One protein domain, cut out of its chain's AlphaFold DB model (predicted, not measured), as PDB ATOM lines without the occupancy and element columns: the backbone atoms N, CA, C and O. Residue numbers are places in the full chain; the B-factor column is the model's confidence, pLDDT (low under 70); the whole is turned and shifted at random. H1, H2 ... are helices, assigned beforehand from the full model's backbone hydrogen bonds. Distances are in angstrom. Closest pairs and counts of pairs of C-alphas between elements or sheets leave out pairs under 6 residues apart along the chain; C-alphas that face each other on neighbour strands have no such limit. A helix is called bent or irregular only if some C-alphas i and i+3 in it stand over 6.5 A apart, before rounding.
ATOM      1  N   ASP A   9      37.819 -34.401 -13.735       76.06
ATOM      2  CA  ASP A   9      37.344 -35.592 -13.029       76.06
ATOM      3  C   ASP A   9      36.824 -35.276 -11.619       76.06
ATOM      4  O   ASP A   9      35.849 -35.876 -11.166       76.06
ATOM      5  N   THR A  10      37.366 -34.241 -10.965       80.44
ATOM      6  CA  THR A  10      36.816 -33.727  -9.698       80.44
ATOM      7  C   THR A  10      35.445 -33.083  -9.917       80.44
ATOM      8  O   THR A  10      34.535 -33.243  -9.101       80.44
ATOM      9  N   VAL A  11      35.268 -32.377 -11.039       78.19
ATOM     10  CA  VAL A  11      33.979 -31.772 -11.410       78.19
ATOM     11  C   VAL A  11      32.942 -32.849 -11.740       78.19
ATOM     12  O   VAL A  11      31.803 -32.735 -11.294       78.19
ATOM     13  N   LYS A  12      33.323 -33.920 -12.447       79.75
ATOM     14  CA  LYS A  12      32.433 -35.062 -12.727       79.75
ATOM     15  C   LYS A  12      31.985 -35.772 -11.449       79.75
ATOM     16  O   LYS A  12      30.788 -35.956 -11.264       79.75
ATOM     17  N   ALA A  13      32.905 -36.066 -10.530       83.00
ATOM     18  CA  ALA A  13      32.555 -36.672  -9.245       83.00
ATOM     19  C   ALA A  13      31.594 -35.784  -8.428       83.00
ATOM     20  O   ALA A  13      30.652 -36.273  -7.799       83.00
ATOM     21  N   ALA A  14      31.788 -34.461  -8.470       83.00
ATOM     22  CA  ALA A  14      30.872 -33.512  -7.843       83.00
ATOM     23  C   ALA A  14      29.493 -33.486  -8.520       83.00
ATOM     24  O   ALA A  14      28.487 -33.375  -7.821       83.00
ATOM     25  N   ILE A  15      29.438 -33.611  -9.849       82.62
ATOM     26  CA  ILE A  15      28.186 -33.758 -10.600       82.62
ATOM     27  C   ILE A  15      27.452 -35.024 -10.152       82.62
ATOM     28  O   ILE A  15      26.289 -34.924  -9.768       82.62
ATOM     29  N   ASP A  16      28.121 -36.179 -10.149       83.81
ATOM     30  CA  ASP A  16      27.515 -37.460  -9.765       83.81
ATOM     31  C   ASP A  16      26.981 -37.403  -8.328       83.81
ATOM     32  O   ASP A  16      25.827 -37.740  -8.078       83.81
ATOM     33  N   THR A  17      27.748 -36.817  -7.404       83.75
ATOM     34  CA  THR A  17      27.282 -36.669  -6.018       83.75
ATOM     35  C   THR A  17      26.069 -35.741  -5.901       83.75
ATOM     36  O   THR A  17      25.179 -35.981  -5.090       83.75
ATOM     37  N   VAL A  18      25.999 -34.674  -6.705       84.19
ATOM     38  CA  VAL A  18      24.822 -33.789  -6.739       84.19
ATOM     39  C   VAL A  18      23.606 -34.512  -7.321       84.19
ATOM     40  O   VAL A  18      22.489 -34.248  -6.878       84.19
ATOM     41  N   PHE A  19      23.794 -35.431  -8.271       81.81
ATOM     42  CA  PHE A  19      22.721 -36.300  -8.759       81.81
ATOM     43  C   PHE A  19      22.250 -37.296  -7.691       81.81
ATOM     44  O   PHE A  19      21.040 -37.470  -7.531       81.81
ATOM     45  N   ASP A  20      23.161 -37.887  -6.920       82.06
ATOM     46  CA  ASP A  20      22.818 -38.808  -5.831       82.06
ATOM     47  C   ASP A  20      22.079 -38.089  -4.692       82.06
ATOM     48  O   ASP A  20      21.028 -38.541  -4.239       82.06
ATOM     49  N   GLU A  21      22.559 -36.913  -4.278       79.38
ATOM     50  CA  GLU A  21      21.906 -36.079  -3.262       79.38
ATOM     51  C   GLU A  21      20.533 -35.579  -3.724       79.38
ATOM     52  O   GLU A  21      19.573 -35.551  -2.948       79.38
ATOM     53  N   ALA A  22      20.412 -35.199  -4.995       79.31
ATOM     54  CA  ALA A  22      19.145 -34.839  -5.619       79.31
ATOM     55  C   ALA A  22      18.158 -36.015  -5.617       79.31
ATOM     56  O   ALA A  22      16.993 -35.838  -5.259       79.31
ATOM     57  N   SER A  23      18.641 -37.217  -5.935       75.38
ATOM     58  CA  SER A  23      17.840 -38.443  -5.932       75.38
ATOM     59  C   SER A  23      17.380 -38.809  -4.520       75.38
ATOM     60  O   SER A  23      16.205 -39.100  -4.318       75.38
ATOM     61  N   ALA A  24      18.267 -38.712  -3.526       74.56
ATOM     62  CA  ALA A  24      17.958 -39.011  -2.129       74.56
ATOM     63  C   ALA A  24      17.012 -37.983  -1.484       74.56
ATOM     64  O   ALA A  24      16.191 -38.336  -0.643       74.56
ATOM     65  N   SER A  25      17.114 -36.707  -1.870       74.50
ATOM     66  CA  SER A  25      16.285 -35.623  -1.321       74.50
ATOM     67  C   SER A  25      15.014 -35.332  -2.127       74.50
ATOM     68  O   SER A  25      14.239 -34.453  -1.742       74.50
ATOM     69  N   GLY A  26      14.817 -36.008  -3.264       68.19
ATOM     70  CA  GLY A  26      13.730 -35.728  -4.206       68.19
ATOM     71  C   GLY A  26      13.800 -34.330  -4.836       68.19
ATOM     72  O   GLY A  26      12.798 -33.827  -5.347       68.19
ATOM     73  N   ARG A  27      14.957 -33.658  -4.768       70.00
ATOM     74  CA  ARG A  27      15.165 -32.307  -5.310       70.00
ATOM     75  C   ARG A  27      15.814 -32.374  -6.682       70.00
ATOM     76  O   ARG A  27      16.492 -33.330  -7.024       70.00
ATOM     77  N   ARG A  28      15.646 -31.318  -7.478       72.81
ATOM     78  CA  ARG A  28      16.306 -31.226  -8.782       72.81
ATOM     79  C   ARG A  28      17.798 -30.911  -8.596       72.81
ATOM     80  O   ARG A  28      18.105 -29.950  -7.885       72.81
ATOM     81  N   PRO A  29      18.710 -31.634  -9.267       80.69
ATOM     82  CA  PRO A  29      20.118 -31.269  -9.277       80.69
ATOM     83  C   PRO A  29      20.283 -29.935 -10.019       80.69
ATOM     84  O   PRO A  29      19.743 -29.750 -11.114       80.69
ATOM     85  N   THR A  30      21.001 -28.980  -9.420       82.00
ATOM     86  CA  THR A  30      21.256 -27.653 -10.006       82.00
ATOM     87  C   THR A  30      22.746 -27.379 -10.157       82.00
ATOM     88  O   THR A  30      23.566 -27.818  -9.352       82.00
ATOM     89  N   VAL A  31      23.090 -26.568 -11.159       80.25
ATOM     90  CA  VAL A  31      24.467 -26.093 -11.378       80.25
ATOM     91  C   VAL A  31      24.985 -25.317 -10.160       80.25
ATOM     92  O   VAL A  31      26.127 -25.488  -9.749       80.25
ATOM     93  N   THR A  32      24.112 -24.564  -9.490       83.38
ATOM     94  CA  THR A  32      24.441 -23.839  -8.253       83.38
ATOM     95  C   THR A  32      24.818 -24.758  -7.087       83.38
ATOM     96  O   THR A  32      25.623 -24.371  -6.239       83.38
ATOM     97  N   ALA A  33      24.271 -25.978  -7.025       82.50
ATOM     98  CA  ALA A  33      24.657 -26.959  -6.012       82.50
ATOM     99  C   ALA A  33      26.081 -27.478  -6.265       82.50
ATOM    100  O   ALA A  33      26.866 -27.592  -5.324       82.50
ATOM    101  N   ILE A  34      26.437 -27.698  -7.535       82.38
ATOM    102  CA  ILE A  34      27.792 -28.090  -7.950       82.38
ATOM    103  C   ILE A  34      28.791 -26.971  -7.628       82.38
ATOM    104  O   ILE A  34      29.829 -27.218  -7.015       82.38
ATOM    105  N   GLU A  35      28.455 -25.725  -7.961       84.88
ATOM    106  CA  GLU A  35      29.281 -24.546  -7.670       84.88
ATOM    107  C   GLU A  35      29.531 -24.365  -6.178       84.88
ATOM    108  O   GLU A  35      30.670 -24.155  -5.761       84.88
ATOM    109  N   ARG A  36      28.478 -24.494  -5.362       84.12
ATOM    110  CA  ARG A  36      28.582 -24.416  -3.905       84.12
ATOM    111  C   ARG A  36      29.461 -25.534  -3.349       84.12
ATOM    112  O   ARG A  36      30.248 -25.273  -2.444       84.12
ATOM    113  N   ARG A  37      29.354 -26.749  -3.897       82.06
ATOM    114  CA  ARG A  37      30.143 -27.913  -3.475       82.06
ATOM    115  C   ARG A  37      31.626 -27.754  -3.802       82.06
ATOM    116  O   ARG A  37      32.474 -28.036  -2.965       82.06
ATOM    117  N   LEU A  38      31.937 -27.253  -4.995       83.31
ATOM    118  CA  LEU A  38      33.312 -26.976  -5.419       83.31
ATOM    119  C   LEU A  38      33.845 -25.647  -4.845       83.31
ATOM    120  O   LEU A  38      35.045 -25.367  -4.892       83.31
ATOM    121  N   GLY A  39      32.954 -24.817  -4.296       82.62
ATOM    122  CA  GLY A  39      33.226 -23.469  -3.809       82.62
ATOM    123  C   GLY A  39      33.731 -22.527  -4.903       82.62
ATOM    124  O   GLY A  39      34.537 -21.646  -4.605       82.62
ATOM    125  N   ILE A  40      33.320 -22.734  -6.156       83.75
ATOM    126  CA  ILE A  40      33.764 -21.949  -7.316       83.75
ATOM    127  C   ILE A  40      32.715 -20.871  -7.623       83.75
ATOM    128  O   ILE A  40      31.524 -21.182  -7.651       83.75
ATOM    129  N   PRO A  41      33.118 -19.617  -7.896       86.62
ATOM    130  CA  PRO A  41      32.190 -18.590  -8.360       86.62
ATOM    131  C   PRO A  41      31.520 -18.968  -9.689       86.62
ATOM    132  O   PRO A  41      32.199 -19.426 -10.610       86.62
ATOM    133  N   HIS A  42      30.227 -18.667  -9.826       81.88
ATOM    134  CA  HIS A  42      29.411 -18.966 -11.014       81.88
ATOM    135  C   HIS A  42      30.094 -18.585 -12.342       81.88
ATOM    136  O   HIS A  42      30.229 -19.402 -13.249       81.88
ATOM    137  N   ALA A  43      30.640 -17.366 -12.428       83.00
ATOM    138  CA  ALA A  43      31.334 -16.886 -13.627       83.00
ATOM    139  C   ALA A  43      32.594 -17.703 -13.975       83.00
ATOM    140  O   ALA A  43      32.913 -17.889 -15.146       83.00
ATOM    141  N   THR A  44      33.315 -18.202 -12.968       81.69
ATOM    142  CA  THR A  44      34.496 -19.056 -13.178       81.69
ATOM    143  C   THR A  44      34.071 -20.457 -13.605       81.69
ATOM    144  O   THR A  44      34.663 -21.024 -14.518       81.69
ATOM    145  N   PHE A  45      33.004 -20.989 -13.007       80.00
ATOM    146  CA  PHE A  45      32.473 -22.297 -13.368       80.00
ATOM    147  C   PHE A  45      31.994 -22.329 -14.827       80.00
ATOM    148  O   PHE A  45      32.412 -23.184 -15.607       80.00
ATOM    149  N   HIS A  46      31.217 -21.323 -15.229       80.81
ATOM    150  CA  HIS A  46      30.694 -21.217 -16.589       80.81
ATOM    151  C   HIS A  46      31.785 -20.939 -17.637       80.81
ATOM    152  O   HIS A  46      31.647 -21.335 -18.789       80.81
ATOM    153  N   ARG A  47      32.886 -20.265 -17.276       81.19
ATOM    154  CA  ARG A  47      33.977 -19.972 -18.222       81.19
ATOM    155  C   ARG A  47      34.864 -21.184 -18.513       81.19
ATOM    156  O   ARG A  47      35.411 -21.267 -19.606       81.19
ATOM    157  N   HIS A  48      35.035 -22.083 -17.543       80.31
ATOM    158  CA  HIS A  48      35.999 -23.186 -17.635       80.31
ATOM    159  C   HIS A  48      35.365 -24.568 -17.804       80.31
ATOM    160  O   HIS A  48      36.039 -25.478 -18.271       80.31
ATOM    161  N   TYR A  49      34.088 -24.732 -17.448       77.12
ATOM    162  CA  TYR A  49      33.431 -26.041 -17.417       77.12
ATOM    163  C   TYR A  49      32.070 -26.059 -18.128       77.12
ATOM    164  O   TYR A  49      31.300 -26.996 -17.924       77.12
ATOM    165  N   ALA A  50      31.767 -25.063 -18.973       78.44
ATOM    166  CA  ALA A  50      30.544 -25.050 -19.786       78.44
ATOM    167  C   ALA A  50      30.372 -26.346 -20.596       78.44
ATOM    168  O   ALA A  50      29.297 -26.942 -20.575       78.44
ATOM    169  N   ASP A  51      31.454 -26.850 -21.190       79.81
ATOM    170  CA  ASP A  51      31.428 -28.087 -21.977       79.81
ATOM    171  C   ASP A  51      31.044 -29.315 -21.132       79.81
ATOM    172  O   ASP A  51      30.340 -30.212 -21.601       79.81
ATOM    173  N   LEU A  52      31.444 -29.349 -19.854       76.56
ATOM    174  CA  LEU A  52      31.074 -30.426 -18.928       76.56
ATOM    175  C   LEU A  52      29.603 -30.330 -18.503       76.56
ATOM    176  O   LEU A  52      28.956 -31.363 -18.313       76.56
ATOM    177  N   ILE A  53      29.051 -29.116 -18.390       75.31
ATOM    178  CA  ILE A  53      27.614 -28.912 -18.152       75.31
ATOM    179  C   ILE A  53      26.819 -29.452 -19.342       75.31
ATOM    180  O   ILE A  53      25.848 -30.184 -19.155       75.31
ATOM    181  N   ASP A  54      27.242 -29.133 -20.558       75.88
ATOM    182  CA  ASP A  54      26.520 -29.524 -21.766       75.88
ATOM    183  C   ASP A  54      26.627 -31.022 -22.058       75.88
ATOM    184  O   ASP A  54      25.638 -31.638 -22.451       75.88
ATOM    185  N   THR A  55      27.784 -31.628 -21.784       77.06
ATOM    186  CA  THR A  55      28.038 -33.044 -22.090       77.06
ATOM    187  C   THR A  55      27.541 -33.990 -20.996       77.06
ATOM    188  O   THR A  55      26.997 -35.051 -21.295       77.06
ATOM    189  N   HIS A  56      27.716 -33.640 -19.718       72.31
ATOM    190  CA  HIS A  56      27.456 -34.566 -18.608       72.31
ATOM    191  C   HIS A  56      26.268 -34.169 -17.739       72.31
ATOM    192  O   HIS A  56      25.597 -35.046 -17.196       72.31
ATOM    193  N   PHE A  57      25.981 -32.872 -17.607       74.19
ATOM    194  CA  PHE A  57      24.909 -32.403 -16.733       74.19
ATOM    195  C   PHE A  57      23.566 -32.332 -17.473       74.19
ATOM    196  O   PHE A  57      22.622 -33.012 -17.082       74.19
ATOM    197  N   ARG A  58      23.475 -31.577 -18.578       74.56
ATOM    198  CA  ARG A  58      22.226 -31.359 -19.337       74.56
ATOM    199  C   ARG A  58      21.528 -32.646 -19.801       74.56
ATOM    200  O   ARG A  58      20.317 -32.715 -19.598       74.56
ATOM    201  N   PRO A  59      22.217 -33.668 -20.349       76.94
ATOM    202  CA  PRO A  59      21.551 -34.883 -20.828       76.94
ATOM    203  C   PRO A  59      20.973 -35.743 -19.700       76.94
ATOM    204  O   PRO A  59      20.042 -36.512 -19.922       76.94
ATOM    205  N   ARG A  60      21.524 -35.618 -18.485       71.31
ATOM    206  CA  ARG A  60      21.107 -36.384 -17.303       71.31
ATOM    207  C   ARG A  60      20.022 -35.687 -16.489       71.31
ATOM    208  O   ARG A  60      19.434 -36.311 -15.609       71.31
ATOM    209  N   ILE A  61      19.727 -34.414 -16.763       70.81
ATOM    210  CA  ILE A  61      18.584 -33.743 -16.144       70.81
ATOM    211  C   ILE A  61      17.314 -34.338 -16.763       70.81
ATOM    212  O   ILE A  61      17.088 -34.151 -17.961       70.81
TER     213      ILE A  61
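This is residues 9 to 61 of the 135 residues of an uncharacterized protein of Streptomyces lincolnensis (UniProt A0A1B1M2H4). Three helices at steep angles to one another make a small triangle: the longest, H3, is a hook with a sharp kink near residue 51, and short H2 packs between H1 and the first residues of H3. H1 runs nearly along the longest axis, the link of residues 26 to 30 folds back from its end to H2, and the second part of H3 turns back toward H1, meeting it thinly around Ile 15 and Phe 57. The printed part has 53 residues with three named helices in the order H1, H2, H3 and no named strand, and the class is all helix. It is compact, with a radius of gyration of the C-alphas of 10.3 A, and its C-alphas span 29 by 22 by 17 A.

H3, residues 42 to 60, has a kink of 93 degrees near residue 51. It is irregular: C-alphas 48 and 51 are 8.0 A apart, and its line is a rough one. H2, residues 31 to 38, touches H3, the closest C-alphas being those of Glu 35 and His 42 at 6.5 A. These two run opposite ways at a steep tilt of 63 degrees. H1, residues 9 to 25, touches H2 with its residues 11 to 18 alone, and the closest C-alphas, those of Ala 14 and Ile 34, are 6.2 A apart. H1 and H2 run opposite ways at a steep tilt of 62 degrees. H1 and H3 only just touch, with 3 pairs of C-alphas within 8 A, by residues 12 to 15 of H1 and 52 to 57 of H3. Their closest C-alphas are those of Ile 15 and Phe 57, 7.1 A apart, and the two run the same way at a steep tilt of 62 degrees. The helix packing is mostly crossed, with no touching pair at a shallow tilt. In H1 and H2 every O i to N i+4 pair is within hydrogen-bond range; in H3 it is 9 of 15.

H3 has 19 residues and measures 20.3 A from first to last C-alpha, from His 42 at (29.411, -18.966, -11.014) to Arg 60 at (21.107, -36.384, -17.303). H2 has 8 residues and measures 10.7 A. H1 has 17 residues and measures 24.1 A; its C-alpha 9 is at (37.344, -35.592, -13.029).

The two C-alphas farthest apart are those of Ala 24 and Arg 47, at 29.6 A, and the outline is rounded. The printed part has no cut, and the links H1 to H2, 5 residues, and H2 to H3, 3 residues, are tight. The mean pLDDT of the printed part is 79.3, and residue 26 alone is under 70.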